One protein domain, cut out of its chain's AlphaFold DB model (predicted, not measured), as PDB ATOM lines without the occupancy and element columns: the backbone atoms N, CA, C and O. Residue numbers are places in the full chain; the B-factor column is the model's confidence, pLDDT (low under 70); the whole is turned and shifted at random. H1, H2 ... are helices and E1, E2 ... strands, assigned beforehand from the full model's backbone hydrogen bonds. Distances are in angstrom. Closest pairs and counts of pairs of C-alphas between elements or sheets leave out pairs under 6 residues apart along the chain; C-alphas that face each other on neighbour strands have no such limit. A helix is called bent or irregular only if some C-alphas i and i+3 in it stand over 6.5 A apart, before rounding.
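What this domain is: This is residues 226 to 279 and 292 to 319 of the 436 residues of the protein "GloL protein" of Symbiodinium microadriaticum (UniProt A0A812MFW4). Two small lobes lie end to end along an elongated body: the larger holds the two-stranded hairpin E1 E2 with helices H1 and H2 beside E2, and the smaller holds helices H3 and H4. The long link of residues 245 to 261, with no named element, runs between H2 and the hairpin. The 82 printed residues have four named helices and two named strands, in the order H1 H2 E1 E2 H3 H4, with the sheet antiparallel and the class mixed. The whole is compact, with a radius of gyration of the C-alphas of 13.5 A, and spans 42 by 21 by 18 A.

How they stand to each other: E1, residues 262 to 269, and E2, residues 272 to 279, form an antiparallel hairpin at 150 degrees. N 265 and O 276 are within hydrogen-bond range at 2.9 A, as are N 274 and O 267 at 2.9 A. E1 bends by 61 degrees at residue 266 and E2 by 52 degrees at residue 275. H1, residues 226 to 231, comes closest to E1 at the C-alphas of Asn 226 and Val 269, 6.0 A apart. H2, residues 234 to 244, and E2 are near each other. H1 and H2 are close but not clearly touching, with the closest C-alphas, of Phe 228 and Lys 237, 7.6 A apart. H3, residues 299 to 305, and H4, residues 308 to 317, are also close but not clearly touching: the closest C-alphas, of Trp 302 and Lys 311, are 7.6 A apart. H2 and H4 are apart. Every O i to N i+4 pair is within hydrogen-bond range in H2 and H4; H1 has 1 of 2, and H3 has 1 of 3, with 2 of 4 O i to N i+3 pairs.

Where its parts are: E1 measures 19.0 A and E2 21.0 A from first to last C-alpha, H2 15.1 A and H4 14.3 A. H1 begins at C-alpha 226 (-36.764, -16.919, 87.765), and H4 ends at C-alpha 317 (-66.339, 4.949, 97.045). H1 and H3 are irregular: C-alphas 226 and 229 are 8.6 A apart, and C-alphas 300 and 303 are 8.4 A apart.

The domain as a whole: The two C-alphas farthest apart, of Arg 230 and Ala 316, are 42.3 A apart. Residues 280 to 291 are not printed; C-alphas 279 and 292 are 10.7 A apart across this cut. The link H2 to E1 is long. The mean pLDDT of the printed part is 78.0, with residues 251, 255, 260 to 261, 293 and 305 under 70.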
ATOM      1  N   ASN A 226     -37.960 -17.318  87.028       77.69
ATOM      2  CA  ASN A 226     -36.764 -16.919  87.765       77.69
ATOM      3  C   ASN A 226     -35.699 -16.219  86.892       77.69
ATOM      4  O   ASN A 226     -34.807 -15.563  87.426       77.69
ATOM      5  N   ASN A 227     -35.761 -16.360  85.568       79.38
ATOM      6  CA  ASN A 227     -34.865 -15.715  84.603       79.38
ATOM      7  C   ASN A 227     -35.625 -15.132  83.395       79.38
ATOM      8  O   ASN A 227     -35.066 -14.992  82.303       79.38
ATOM      9  N   PHE A 228     -36.889 -14.755  83.608       79.94
ATOM     10  CA  PHE A 228     -37.834 -14.332  82.574       79.94
ATOM     11  C   PHE A 228     -37.300 -13.208  81.667       79.94
ATOM     12  O   PHE A 228     -37.530 -13.218  80.460       79.94
ATOM     13  N   PHE A 229     -36.519 -12.275  82.222       76.56
ATOM     14  CA  PHE A 229     -35.946 -11.126  81.513       76.56
ATOM     15  C   PHE A 229     -35.073 -11.524  80.307       76.56
ATOM     16  O   PHE A 229     -35.005 -10.774  79.333       76.56
ATOM     17  N   ARG A 230     -34.442 -12.707  80.341       76.38
ATOM     18  CA  ARG A 230     -33.673 -13.286  79.221       76.38
ATOM     19  C   ARG A 230     -34.371 -14.465  78.555       76.38
ATOM     20  O   ARG A 230     -34.173 -14.678  77.368       76.38
ATOM     21  N   ALA A 231     -35.132 -15.243  79.322       74.00
ATOM     22  CA  ALA A 231     -35.696 -16.503  78.854       74.00
ATOM     23  C   ALA A 231     -37.030 -16.347  78.110       74.00
ATOM     24  O   ALA A 231     -37.417 -17.240  77.362       74.00
ATOM     25  N   TRP A 232     -37.768 -15.258  78.336       83.75
ATOM     26  CA  TRP A 232     -39.076 -15.058  77.719       83.75
ATOM     27  C   TRP A 232     -38.980 -14.203  76.461       83.75
ATOM     28  O   TRP A 232     -38.294 -13.179  76.438       83.75
ATOM     29  N   SER A 233     -39.736 -14.592  75.434       85.38
ATOM     30  CA  SER A 233     -39.971 -13.751  74.263       85.38
ATOM     31  C   SER A 233     -40.752 -12.482  74.650       85.38
ATOM     32  O   SER A 233     -41.485 -12.494  75.647       85.38
ATOM     33  N   PRO A 234     -40.658 -11.387  73.869       77.44
ATOM     34  CA  PRO A 234     -41.428 -10.166  74.127       77.44
ATOM     35  C   PRO A 234     -42.938 -10.423  74.251       77.44
ATOM     36  O   PRO A 234     -43.579  -9.901  75.163       77.44
ATOM     37  N   GLY A 235     -43.481 -11.305  73.402       78.75
ATOM     38  CA  GLY A 235     -44.887 -11.717  73.449       78.75
ATOM     39  C   GLY A 235     -45.257 -12.448  74.742       78.75
ATOM     40  O   GLY A 235     -46.263 -12.113  75.365       78.75
ATOM     41  N   LYS A 236     -44.404 -13.369  75.216       82.00
ATOM     42  CA  LYS A 236     -44.613 -14.075  76.488       82.00
ATOM     43  C   LYS A 236     -44.581 -13.118  77.681       82.00
ATOM     44  O   LYS A 236     -45.446 -13.209  78.546       82.00
ATOM     45  N   LYS A 237     -43.635 -12.171  77.713       83.25
ATOM     46  CA  LYS A 237     -43.551 -11.140  78.768       83.25
ATOM     47  C   LYS A 237     -44.822 -10.303  78.841       83.25
ATOM     48  O   LYS A 237     -45.391 -10.149  79.918       83.25
ATOM     49  N   GLN A 238     -45.293  -9.807  77.700       81.75
ATOM     50  CA  GLN A 238     -46.487  -8.972  77.648       81.75
ATOM     51  C   GLN A 238     -47.751  -9.758  78.011       81.75
ATOM     52  O   GLN A 238     -48.551  -9.295  78.821       81.75
ATOM     53  N   TRP A 239     -47.913 -10.963  77.463       84.81
ATOM     54  CA  TRP A 239     -49.077 -11.801  77.738       84.81
ATOM     55  C   TRP A 239     -49.134 -12.226  79.209       84.81
ATOM     56  O   TRP A 239     -50.154 -12.034  79.866       84.81
ATOM     57  N   CYS A 240     -48.024 -12.716  79.766       87.25
ATOM     58  CA  CYS A 240     -47.956 -13.131  81.167       87.25
ATOM     59  C   CYS A 240     -48.140 -11.974  82.144       87.25
ATOM     60  O   CYS A 240     -48.744 -12.155  83.205       87.25
ATOM     61  N   CYS A 241     -47.669 -10.782  81.780       86.62
ATOM     62  CA  CYS A 241     -47.899  -9.582  82.565       86.62
ATOM     63  C   CYS A 241     -49.381  -9.181  82.573       86.62
ATOM     64  O   CYS A 241     -49.929  -8.886  83.634       86.62
ATOM     65  N   ASN A 242     -50.045  -9.228  81.415       82.12
ATOM     66  CA  ASN A 242     -51.442  -8.817  81.276       82.12
ATOM     67  C   ASN A 242     -52.430  -9.828  81.870       82.12
ATOM     68  O   ASN A 242     -53.401  -9.423  82.502       82.12
ATOM     69  N   ASN A 243     -52.186 -11.127  81.678       80.19
ATOM     70  CA  ASN A 243     -53.161 -12.168  82.009       80.19
ATOM     71  C   ASN A 243     -52.920 -12.811  83.378       80.19
ATOM     72  O   ASN A 243     -53.879 -13.158  84.061       80.19
ATOM     73  N   GLN A 244     -51.659 -12.976  83.790       81.62
ATOM     74  CA  GLN A 244     -51.308 -13.652  85.049       81.62
ATOM     75  C   GLN A 244     -50.548 -12.764  86.040       81.62
ATOM     76  O   GLN A 244     -50.220 -13.205  87.143       81.62
ATOM     77  N   GLY A 245     -50.246 -11.522  85.665       80.50
ATOM     78  CA  GLY A 245     -49.565 -10.567  86.526       80.50
ATOM     79  C   GLY A 245     -48.123 -10.946  86.895       80.50
ATOM     80  O   GLY A 245     -47.667 -10.657  88.006       80.50
ATOM     81  N   LYS A 246     -47.413 -11.643  85.997       85.44
ATOM     82  CA  LYS A 246     -46.054 -12.170  86.222       85.44
ATOM     83  C   LYS A 246     -45.063 -11.645  85.191       85.44
ATOM     84  O   LYS A 246     -45.390 -11.551  84.012       85.44
ATOM     85  N   GLY A 247     -43.831 -11.384  85.633       81.69
ATOM     86  CA  GLY A 247     -42.722 -11.019  84.744       81.69
ATOM     87  C   GLY A 247     -42.899  -9.656  84.071       81.69
ATOM     88  O   GLY A 247     -42.469  -9.457  82.938       81.69
ATOM     89  N   CYS A 248     -43.560  -8.720  84.750       86.88
ATOM     90  CA  CYS A 248     -43.769  -7.370  84.247       86.88
ATOM     91  C   CYS A 248     -42.495  -6.524  84.399       86.88
ATOM     92  O   CYS A 248     -41.932  -6.435  85.497       86.88
ATOM     93  N   GLU A 249     -42.059  -5.894  83.306       79.25
ATOM     94  CA  GLU A 249     -40.864  -5.043  83.241       79.25
ATOM     95  C   GLU A 249     -41.244  -3.552  83.291       79.25
ATOM     96  O   GLU A 249     -42.212  -3.132  82.659       79.25
ATOM     97  N   GLY A 250     -40.472  -2.746  84.030       76.44
ATOM     98  CA  GLY A 250     -40.629  -1.287  84.091       76.44
ATOM     99  C   GLY A 250     -40.521  -0.701  85.501       76.44
ATOM    100  O   GLY A 250     -40.747  -1.382  86.497       76.44
ATOM    101  N   GLU A 251     -40.194   0.591  85.593       68.12
ATOM    102  CA  GLU A 251     -40.080   1.314  86.877       68.12
ATOM    103  C   GLU A 251     -41.430   1.552  87.568       68.12
ATOM    104  O   GLU A 251     -41.484   1.820  88.767       68.12
ATOM    105  N   HIS A 252     -42.527   1.457  86.816       72.88
ATOM    106  CA  HIS A 252     -43.878   1.714  87.298       72.88
ATOM    107  C   HIS A 252     -44.697   0.423  87.273       72.88
ATOM    108  O   HIS A 252     -44.509  -0.387  86.360       72.88
ATOM    109  N   PRO A 253     -45.614   0.232  88.238       73.06
ATOM    110  CA  PRO A 253     -46.484  -0.929  88.244       73.06
ATOM    111  C   PRO A 253     -47.329  -0.956  86.964       73.06
ATOM    112  O   PRO A 253     -47.756   0.104  86.488       73.06
ATOM    113  N   PRO A 254     -47.585  -2.149  86.408       78.38
ATOM    114  CA  PRO A 254     -48.437  -2.312  85.243       78.38
ATOM    115  C   PRO A 254     -49.790  -1.625  85.424       78.38
ATOM    116  O   PRO A 254     -50.375  -1.620  86.507       78.38
ATOM    117  N   SER A 255     -50.307  -1.057  84.337       69.94
ATOM    118  CA  SER A 255     -51.620  -0.405  84.315       69.94
ATOM    119  C   SER A 255     -52.791  -1.390  84.408       69.94
ATOM    120  O   SER A 255     -53.932  -0.952  84.563       69.94
ATOM    121  N   VAL A 256     -52.508  -2.692  84.327       70.75
ATOM    122  CA  VAL A 256     -53.477  -3.776  84.485       70.75
ATOM    123  C   VAL A 256     -53.835  -3.991  85.959       70.75
ATOM    124  O   VAL A 256     -53.008  -3.845  86.865       70.75
ATOM    125  N   ASP A 257     -55.104  -4.304  86.209       71.31
ATOM    126  CA  ASP A 257     -55.625  -4.524  87.555       71.31
ATOM    127  C   ASP A 257     -55.093  -5.847  88.145       71.31
ATOM    128  O   ASP A 257     -55.326  -6.896  87.546       71.31
ATOM    129  N   PRO A 258     -54.412  -5.848  89.310       71.75
ATOM    130  CA  PRO A 258     -53.877  -7.072  89.921       71.75
ATOM    131  C   PRO A 258     -54.965  -8.037  90.433       71.75
ATOM    132  O   PRO A 258     -54.650  -9.152  90.846       71.75
ATOM    133  N   GLY A 259     -56.236  -7.623  90.414       70.81
ATOM    134  CA  GLY A 259     -57.377  -8.395  90.903       70.81
ATOM    135  C   GLY A 259     -57.787  -8.024  92.331       70.81
ATOM    136  O   GLY A 259     -57.074  -7.328  93.057       70.81
ATOM    137  N   ALA A 260     -58.978  -8.471  92.730       67.81
ATOM    138  CA  ALA A 260     -59.582  -8.155  94.024       67.81
ATOM    139  C   ALA A 260     -58.708  -8.630  95.198       67.81
ATOM    140  O   ALA A 260     -58.397  -9.814  95.297       67.81
ATOM    141  N   GLY A 261     -58.340  -7.723  96.110       68.81
ATOM    142  CA  GLY A 261     -57.531  -8.085  97.282       68.81
ATOM    143  C   GLY A 261     -56.081  -8.461  96.955       68.81
ATOM    144  O   GLY A 261     -55.410  -9.105  97.767       68.81
ATOM    145  N   MET A 262     -55.589  -8.047  95.786       78.62
ATOM    146  CA  MET A 262     -54.200  -8.201  95.376       78.62
ATOM    147  C   MET A 262     -53.584  -6.828  95.090       78.62
ATOM    148  O   MET A 262     -54.271  -5.878  94.715       78.62
ATOM    149  N   MET A 263     -52.269  -6.713  95.254       79.25
ATOM    150  CA  MET A 263     -51.526  -5.500  94.922       79.25
ATOM    151  C   MET A 263     -50.265  -5.822  94.126       79.25
ATOM    152  O   MET A 263     -49.669  -6.890  94.274       79.25
ATOM    153  N   TRP A 264     -49.838  -4.868  93.303       81.06
ATOM    154  CA  TRP A 264     -48.540  -4.920  92.642       81.06
ATOM    155  C   TRP A 264     -47.432  -4.662  93.659       81.06
ATOM    156  O   TRP A 264     -47.369  -3.592  94.268       81.06
ATOM    157  N   LYS A 265     -46.536  -5.633  93.829       85.88
ATOM    158  CA  LYS A 265     -45.324  -5.481  94.630       85.88
ATOM    159  C   LYS A 265     -44.111  -5.544  93.716       85.88
ATOM    160  O   LYS A 265     -43.980  -6.462  92.910       85.88
ATOM    161  N   HIS A 266     -43.221  -4.571  93.871       85.19
ATOM    162  CA  HIS A 266     -41.927  -4.588  93.207       85.19
ATOM    163  C   HIS A 266     -41.032  -5.583  93.950       85.19
ATOM    164  O   HIS A 266     -40.683  -5.369  95.115       85.19
ATOM    165  N   VAL A 267     -40.745  -6.715  93.318       83.25
ATOM    166  CA  VAL A 267     -39.987  -7.826  93.896       83.25
ATOM    167  C   VAL A 267     -38.714  -8.056  93.097       83.25
ATOM    168  O   VAL A 267     -38.673  -7.837  91.888       83.25
ATOM    169  N   GLN A 268     -37.662  -8.497  93.780       82.06
ATOM    170  CA  GLN A 268     -36.404  -8.848  93.137       82.06
ATOM    171  C   GLN A 268     -36.327 -10.365  92.969       82.06
ATOM    172  O   GLN A 268     -36.408 -11.110  93.945       82.06
ATOM    173  N   VAL A 269     -36.155 -10.819  91.731       76.25
ATOM    174  CA  VAL A 269     -36.018 -12.230  91.366       76.25
ATOM    175  C   VAL A 269     -34.648 -12.406  90.714       76.25
ATOM    176  O   VAL A 269     -34.374 -11.819  89.670       76.25
ATOM    177  N   ASN A 270     -33.752 -13.161  91.362       73.50
ATOM    178  CA  ASN A 270     -32.371 -13.396  90.903       73.50
ATOM    179  C   ASN A 270     -31.599 -12.118  90.517       73.50
ATOM    180  O   ASN A 270     -30.883 -12.082  89.521       73.50
ATOM    181  N   GLY A 271     -31.761 -11.050  91.305       74.75
ATOM    182  CA  GLY A 271     -31.075  -9.773  91.091       74.75
ATOM    183  C   GLY A 271     -31.805  -8.790  90.171       74.75
ATOM    184  O   GLY A 271     -31.463  -7.609  90.177       74.75
ATOM    185  N   TYR A 272     -32.853  -9.222  89.465       75.88
ATOM    186  CA  TYR A 272     -33.650  -8.376  88.575       75.88
ATOM    187  C   TYR A 272     -34.957  -7.950  89.234       75.88
ATOM    188  O   TYR A 272     -35.638  -8.751  89.872       75.88
ATOM    189  N   TRP A 273     -35.303  -6.676  89.081       80.50
ATOM    190  CA  TRP A 273     -36.554  -6.122  89.583       80.50
ATOM    191  C   TRP A 273     -37.709  -6.427  88.629       80.50
ATOM    192  O   TRP A 273     -37.588  -6.245  87.419       80.50
ATOM    193  N   THR A 274     -38.830  -6.886  89.175       85.38
ATOM    194  CA  THR A 274     -40.065  -7.134  88.430       85.38
ATOM    195  C   THR A 274     -41.284  -6.824  89.289       85.38
ATOM    196  O   THR A 274     -41.227  -6.858  90.521       85.38
ATOM    197  N   TRP A 275     -42.404  -6.510  88.646       84.56
ATOM    198  CA  TRP A 275     -43.684  -6.397  89.329       84.56
ATOM    199  C   TRP A 275     -44.367  -7.757  89.372       84.56
ATOM    200  O   TRP A 275     -44.533  -8.414  88.344       84.56
ATOM    201  N   GLN A 276     -44.771  -8.162  90.573       84.12
ATOM    202  CA  GLN A 276     -45.528  -9.384  90.798       84.12
ATOM    203  C   GLN A 276     -46.767  -9.080  91.634       84.12
ATOM    204  O   GLN A 276     -46.729  -8.284  92.580       84.12
ATOM    205  N   VAL A 277     -47.866  -9.735  91.282       80.19
ATOM    206  CA  VAL A 277     -49.108  -9.676  92.043       80.19
ATOM    207  C   VAL A 277     -48.947 -10.464  93.346       80.19
ATOM    208  O   VAL A 277     -48.583 -11.641  93.338       80.19
ATOM    209  N   VAL A 278     -49.212  -9.813  94.478       81.81
ATOM    210  CA  VAL A 278     -49.207 -10.437  95.807       81.81
ATOM    211  C   VAL A 278     -50.545 -10.217  96.503       81.81
ATOM    212  O   VAL A 278     -51.168  -9.167  96.347       81.81
ATOM    213  N   SER A 279     -50.982 -11.206  97.284       76.69
ATOM    214  CA  SER A 279     -52.172 -11.072  98.128       76.69
ATOM    215  C   SER A 279     -51.905 -10.089  99.256       76.69
ATOM    216  O   SER A 279     -50.857 -10.154  99.907       76.69
ATOM    217  N   PRO A 292     -60.187  -2.544  99.292       72.25
ATOM    218  CA  PRO A 292     -59.935  -3.707  98.427       72.25
ATOM    219  C   PRO A 292     -59.504  -3.373  96.988       72.25
ATOM    220  O   PRO A 292     -59.014  -4.262  96.294       72.25
ATOM    221  N   TYR A 293     -59.654  -2.115  96.557       69.62
ATOM    222  CA  TYR A 293     -59.142  -1.606  95.287       69.62
ATOM    223  C   TYR A 293     -58.529  -0.208  95.454       69.62
ATOM    224  O   TYR A 293     -59.150   0.684  96.038       69.62
ATOM    225  N   ASP A 294     -57.345   0.006  94.871       76.69
ATOM    226  CA  ASP A 294     -56.747   1.336  94.711       76.69
ATOM    227  C   ASP A 294     -57.236   1.991  93.408       76.69
ATOM    228  O   ASP A 294     -56.899   1.568  92.297       76.69
ATOM    229  N   CYS A 295     -58.025   3.055  93.559       81.38
ATOM    230  CA  CYS A 295     -58.647   3.807  92.468       81.38
ATOM    231  C   CYS A 295     -57.717   4.837  91.797       81.38
ATOM    232  O   CYS A 295     -58.149   5.597  90.922       81.38
ATOM    233  N   ASN A 296     -56.456   4.937  92.222       77.56
ATOM    234  CA  ASN A 296     -55.436   5.736  91.540       77.56
ATOM    235  C   ASN A 296     -54.689   4.908  90.479       77.56
ATOM    236  O   ASN A 296     -54.257   5.458  89.466       77.56
ATOM    237  N   VAL A 297     -54.589   3.586  90.664       72.81
ATOM    238  CA  VAL A 297     -53.877   2.682  89.749       72.81
ATOM    239  C   VAL A 297     -54.695   2.429  88.488       72.81
ATOM    240  O   VAL A 297     -55.860   2.034  88.547       72.81
ATOM    241  N   GLY A 298     -54.084   2.656  87.324       71.31
ATOM    242  CA  GLY A 298     -54.743   2.463  86.029       71.31
ATOM    243  C   GLY A 298     -55.855   3.478  85.737       71.31
ATOM    244  O   GLY A 298     -56.588   3.295  84.774       71.31
ATOM    245  N   ARG A 299     -55.984   4.558  86.529       77.44
ATOM    246  CA  ARG A 299     -57.054   5.562  86.374       77.44
ATOM    247  C   ARG A 299     -57.117   6.159  84.967       77.44
ATOM    248  O   ARG A 299     -58.203   6.408  84.468       77.44
ATOM    249  N   VAL A 300     -55.974   6.392  84.322       73.25
ATOM    250  CA  VAL A 300     -55.916   7.029  82.991       73.25
ATOM    251  C   VAL A 300     -56.533   6.148  81.896       73.25
ATOM    252  O   VAL A 300     -57.117   6.679  80.960       73.25
ATOM    253  N   ASN A 301     -56.469   4.821  82.035       72.94
ATOM    254  CA  ASN A 301     -57.078   3.871  81.099       72.94
ATOM    255  C   ASN A 301     -58.128   2.989  81.791       72.94
ATOM    256  O   ASN A 301     -58.256   1.805  81.493       72.94
ATOM    257  N   TRP A 302     -58.864   3.547  82.754       75.94
ATOM    258  CA  TRP A 302     -59.773   2.776  83.604       75.94
ATOM    259  C   TRP A 302     -60.861   2.037  82.804       75.94
ATOM    260  O   TRP A 302     -61.277   0.949  83.190       75.94
ATOM    261  N   MET A 303     -61.292   2.591  81.663       73.44
ATOM    262  CA  MET A 303     -62.335   1.995  80.817       73.44
ATOM    263  C   MET A 303     -61.948   0.605  80.298       73.44
ATOM    264  O   MET A 303     -62.777  -0.307  80.336       73.44
ATOM    265  N   GLN A 304     -60.700   0.437  79.854       72.75
ATOM    266  CA  GLN A 304     -60.185  -0.829  79.319       72.75
ATOM    267  C   GLN A 304     -59.380  -1.627  80.355       72.75
ATOM    268  O   GLN A 304     -59.334  -2.848  80.284       72.75
ATOM    269  N   GLY A 305     -58.738  -0.945  81.307       67.50
ATOM    270  CA  GLY A 305     -57.771  -1.541  82.231       67.50
ATOM    271  C   GLY A 305     -58.314  -1.911  83.610       67.50
ATOM    272  O   GLY A 305     -57.636  -2.627  84.344       67.50
ATOM    273  N   TRP A 306     -59.499  -1.431  84.006       79.19
ATOM    274  CA  TRP A 306     -60.120  -1.852  85.268       79.19
ATOM    275  C   TRP A 306     -61.043  -3.047  85.070       79.19
ATOM    276  O   TRP A 306     -61.818  -3.101  84.114       79.19
ATOM    277  N   SER A 307     -61.021  -3.958  86.042       73.62
ATOM    278  CA  SER A 307     -62.038  -4.996  86.171       73.62
ATOM    279  C   SER A 307     -63.407  -4.385  86.508       73.62
ATOM    280  O   SER A 307     -63.495  -3.332  87.147       73.62
ATOM    281  N   GLU A 308     -64.498  -5.036  86.102       75.00
ATOM    282  CA  GLU A 308     -65.866  -4.568  86.390       75.00
ATOM    283  C   GLU A 308     -66.144  -4.367  87.902       75.00
ATOM    284  O   GLU A 308     -66.723  -3.344  88.291       75.00
ATOM    285  N   PRO A 309     -65.646  -5.240  88.804       76.31
ATOM    286  CA  PRO A 309     -65.717  -5.018  90.249       76.31
ATOM    287  C   PRO A 309     -64.951  -3.776  90.728       76.31
ATOM    288  O   PRO A 309     -65.405  -3.075  91.630       76.31
ATOM    289  N   LYS A 310     -63.807  -3.454  90.115       75.75
ATOM    290  CA  LYS A 310     -63.041  -2.246  90.447       75.75
ATOM    291  C   LYS A 310     -63.737  -0.981  89.964       75.75
ATOM    292  O   LYS A 310     -63.771   0.000  90.702       75.75
ATOM    293  N   LYS A 311     -64.340  -1.002  88.769       81.12
ATOM    294  CA  LYS A 311     -65.151   0.111  88.241       81.12
ATOM    295  C   LYS A 311     -66.312   0.433  89.172       81.12
ATOM    296  O   LYS A 311     -66.449   1.570  89.613       81.12
ATOM    297  N   THR A 312     -67.093  -0.577  89.544       77.88
ATOM    298  CA  THR A 312     -68.228  -0.412  90.464       77.88
ATOM    299  C   THR A 312     -67.779   0.063  91.848       77.88
ATOM    300  O   THR A 312     -68.345   1.015  92.388       77.88
ATOM    301  N   TYR A 313     -66.704  -0.509  92.393       79.69
ATOM    302  CA  TYR A 313     -66.157  -0.114  93.688       79.69
ATOM    303  C   TYR A 313     -65.627   1.328  93.709       79.69
ATOM    304  O   TYR A 313     -65.988   2.112  94.594       79.69
ATOM    305  N   CYS A 314     -64.789   1.689  92.736       85.06
ATOM    306  CA  CYS A 314     -64.170   3.008  92.636       85.06
ATOM    307  C   CYS A 314     -65.171   4.099  92.254       85.06
ATOM    308  O   CYS A 314     -65.061   5.219  92.756       85.06
ATOM    309  N   CYS A 315     -66.199   3.764  91.473       84.44
ATOM    310  CA  CYS A 315     -67.328   4.650  91.235       84.44
ATOM    311  C   CYS A 315     -68.121   4.911  92.529       84.44
ATOM    312  O   CYS A 315     -68.435   6.058  92.850       84.44
ATOM    313  N   ALA A 316     -68.392   3.872  93.329       77.19
ATOM    314  CA  ALA A 316     -69.149   4.006  94.571       77.19
ATOM    315  C   ALA A 316     -68.392   4.804  95.653       77.19
ATOM    316  O   ALA A 316     -68.959   5.743  96.222       77.19
ATOM    317  N   HIS A 317     -67.118   4.469  95.893       77.31
ATOM    318  CA  HIS A 317     -66.339   4.949  97.045       77.31
ATOM    319  C   HIS A 317     -65.406   6.122  96.732       77.31
ATOM    320  O   HIS A 317     -65.239   7.001  97.572       77.31
ATOM    321  N   ALA A 318     -64.796   6.149  95.544       79.38
ATOM    322  CA  ALA A 318     -63.807   7.163  95.172       79.38
ATOM    323  C   ALA A 318     -64.335   8.183  94.148       79.38
ATOM    324  O   ALA A 318     -63.656   9.170  93.890       79.38
ATOM    325  N   LYS A 319     -65.538   7.966  93.592       76.62
ATOM    326  CA  LYS A 319     -66.168   8.799  92.549       76.62
ATOM    327  C   LYS A 319     -65.320   8.942  91.277       76.62
ATOM    328  O   LYS A 319     -65.377   9.962  90.600       76.62
TER     329      LYS A 319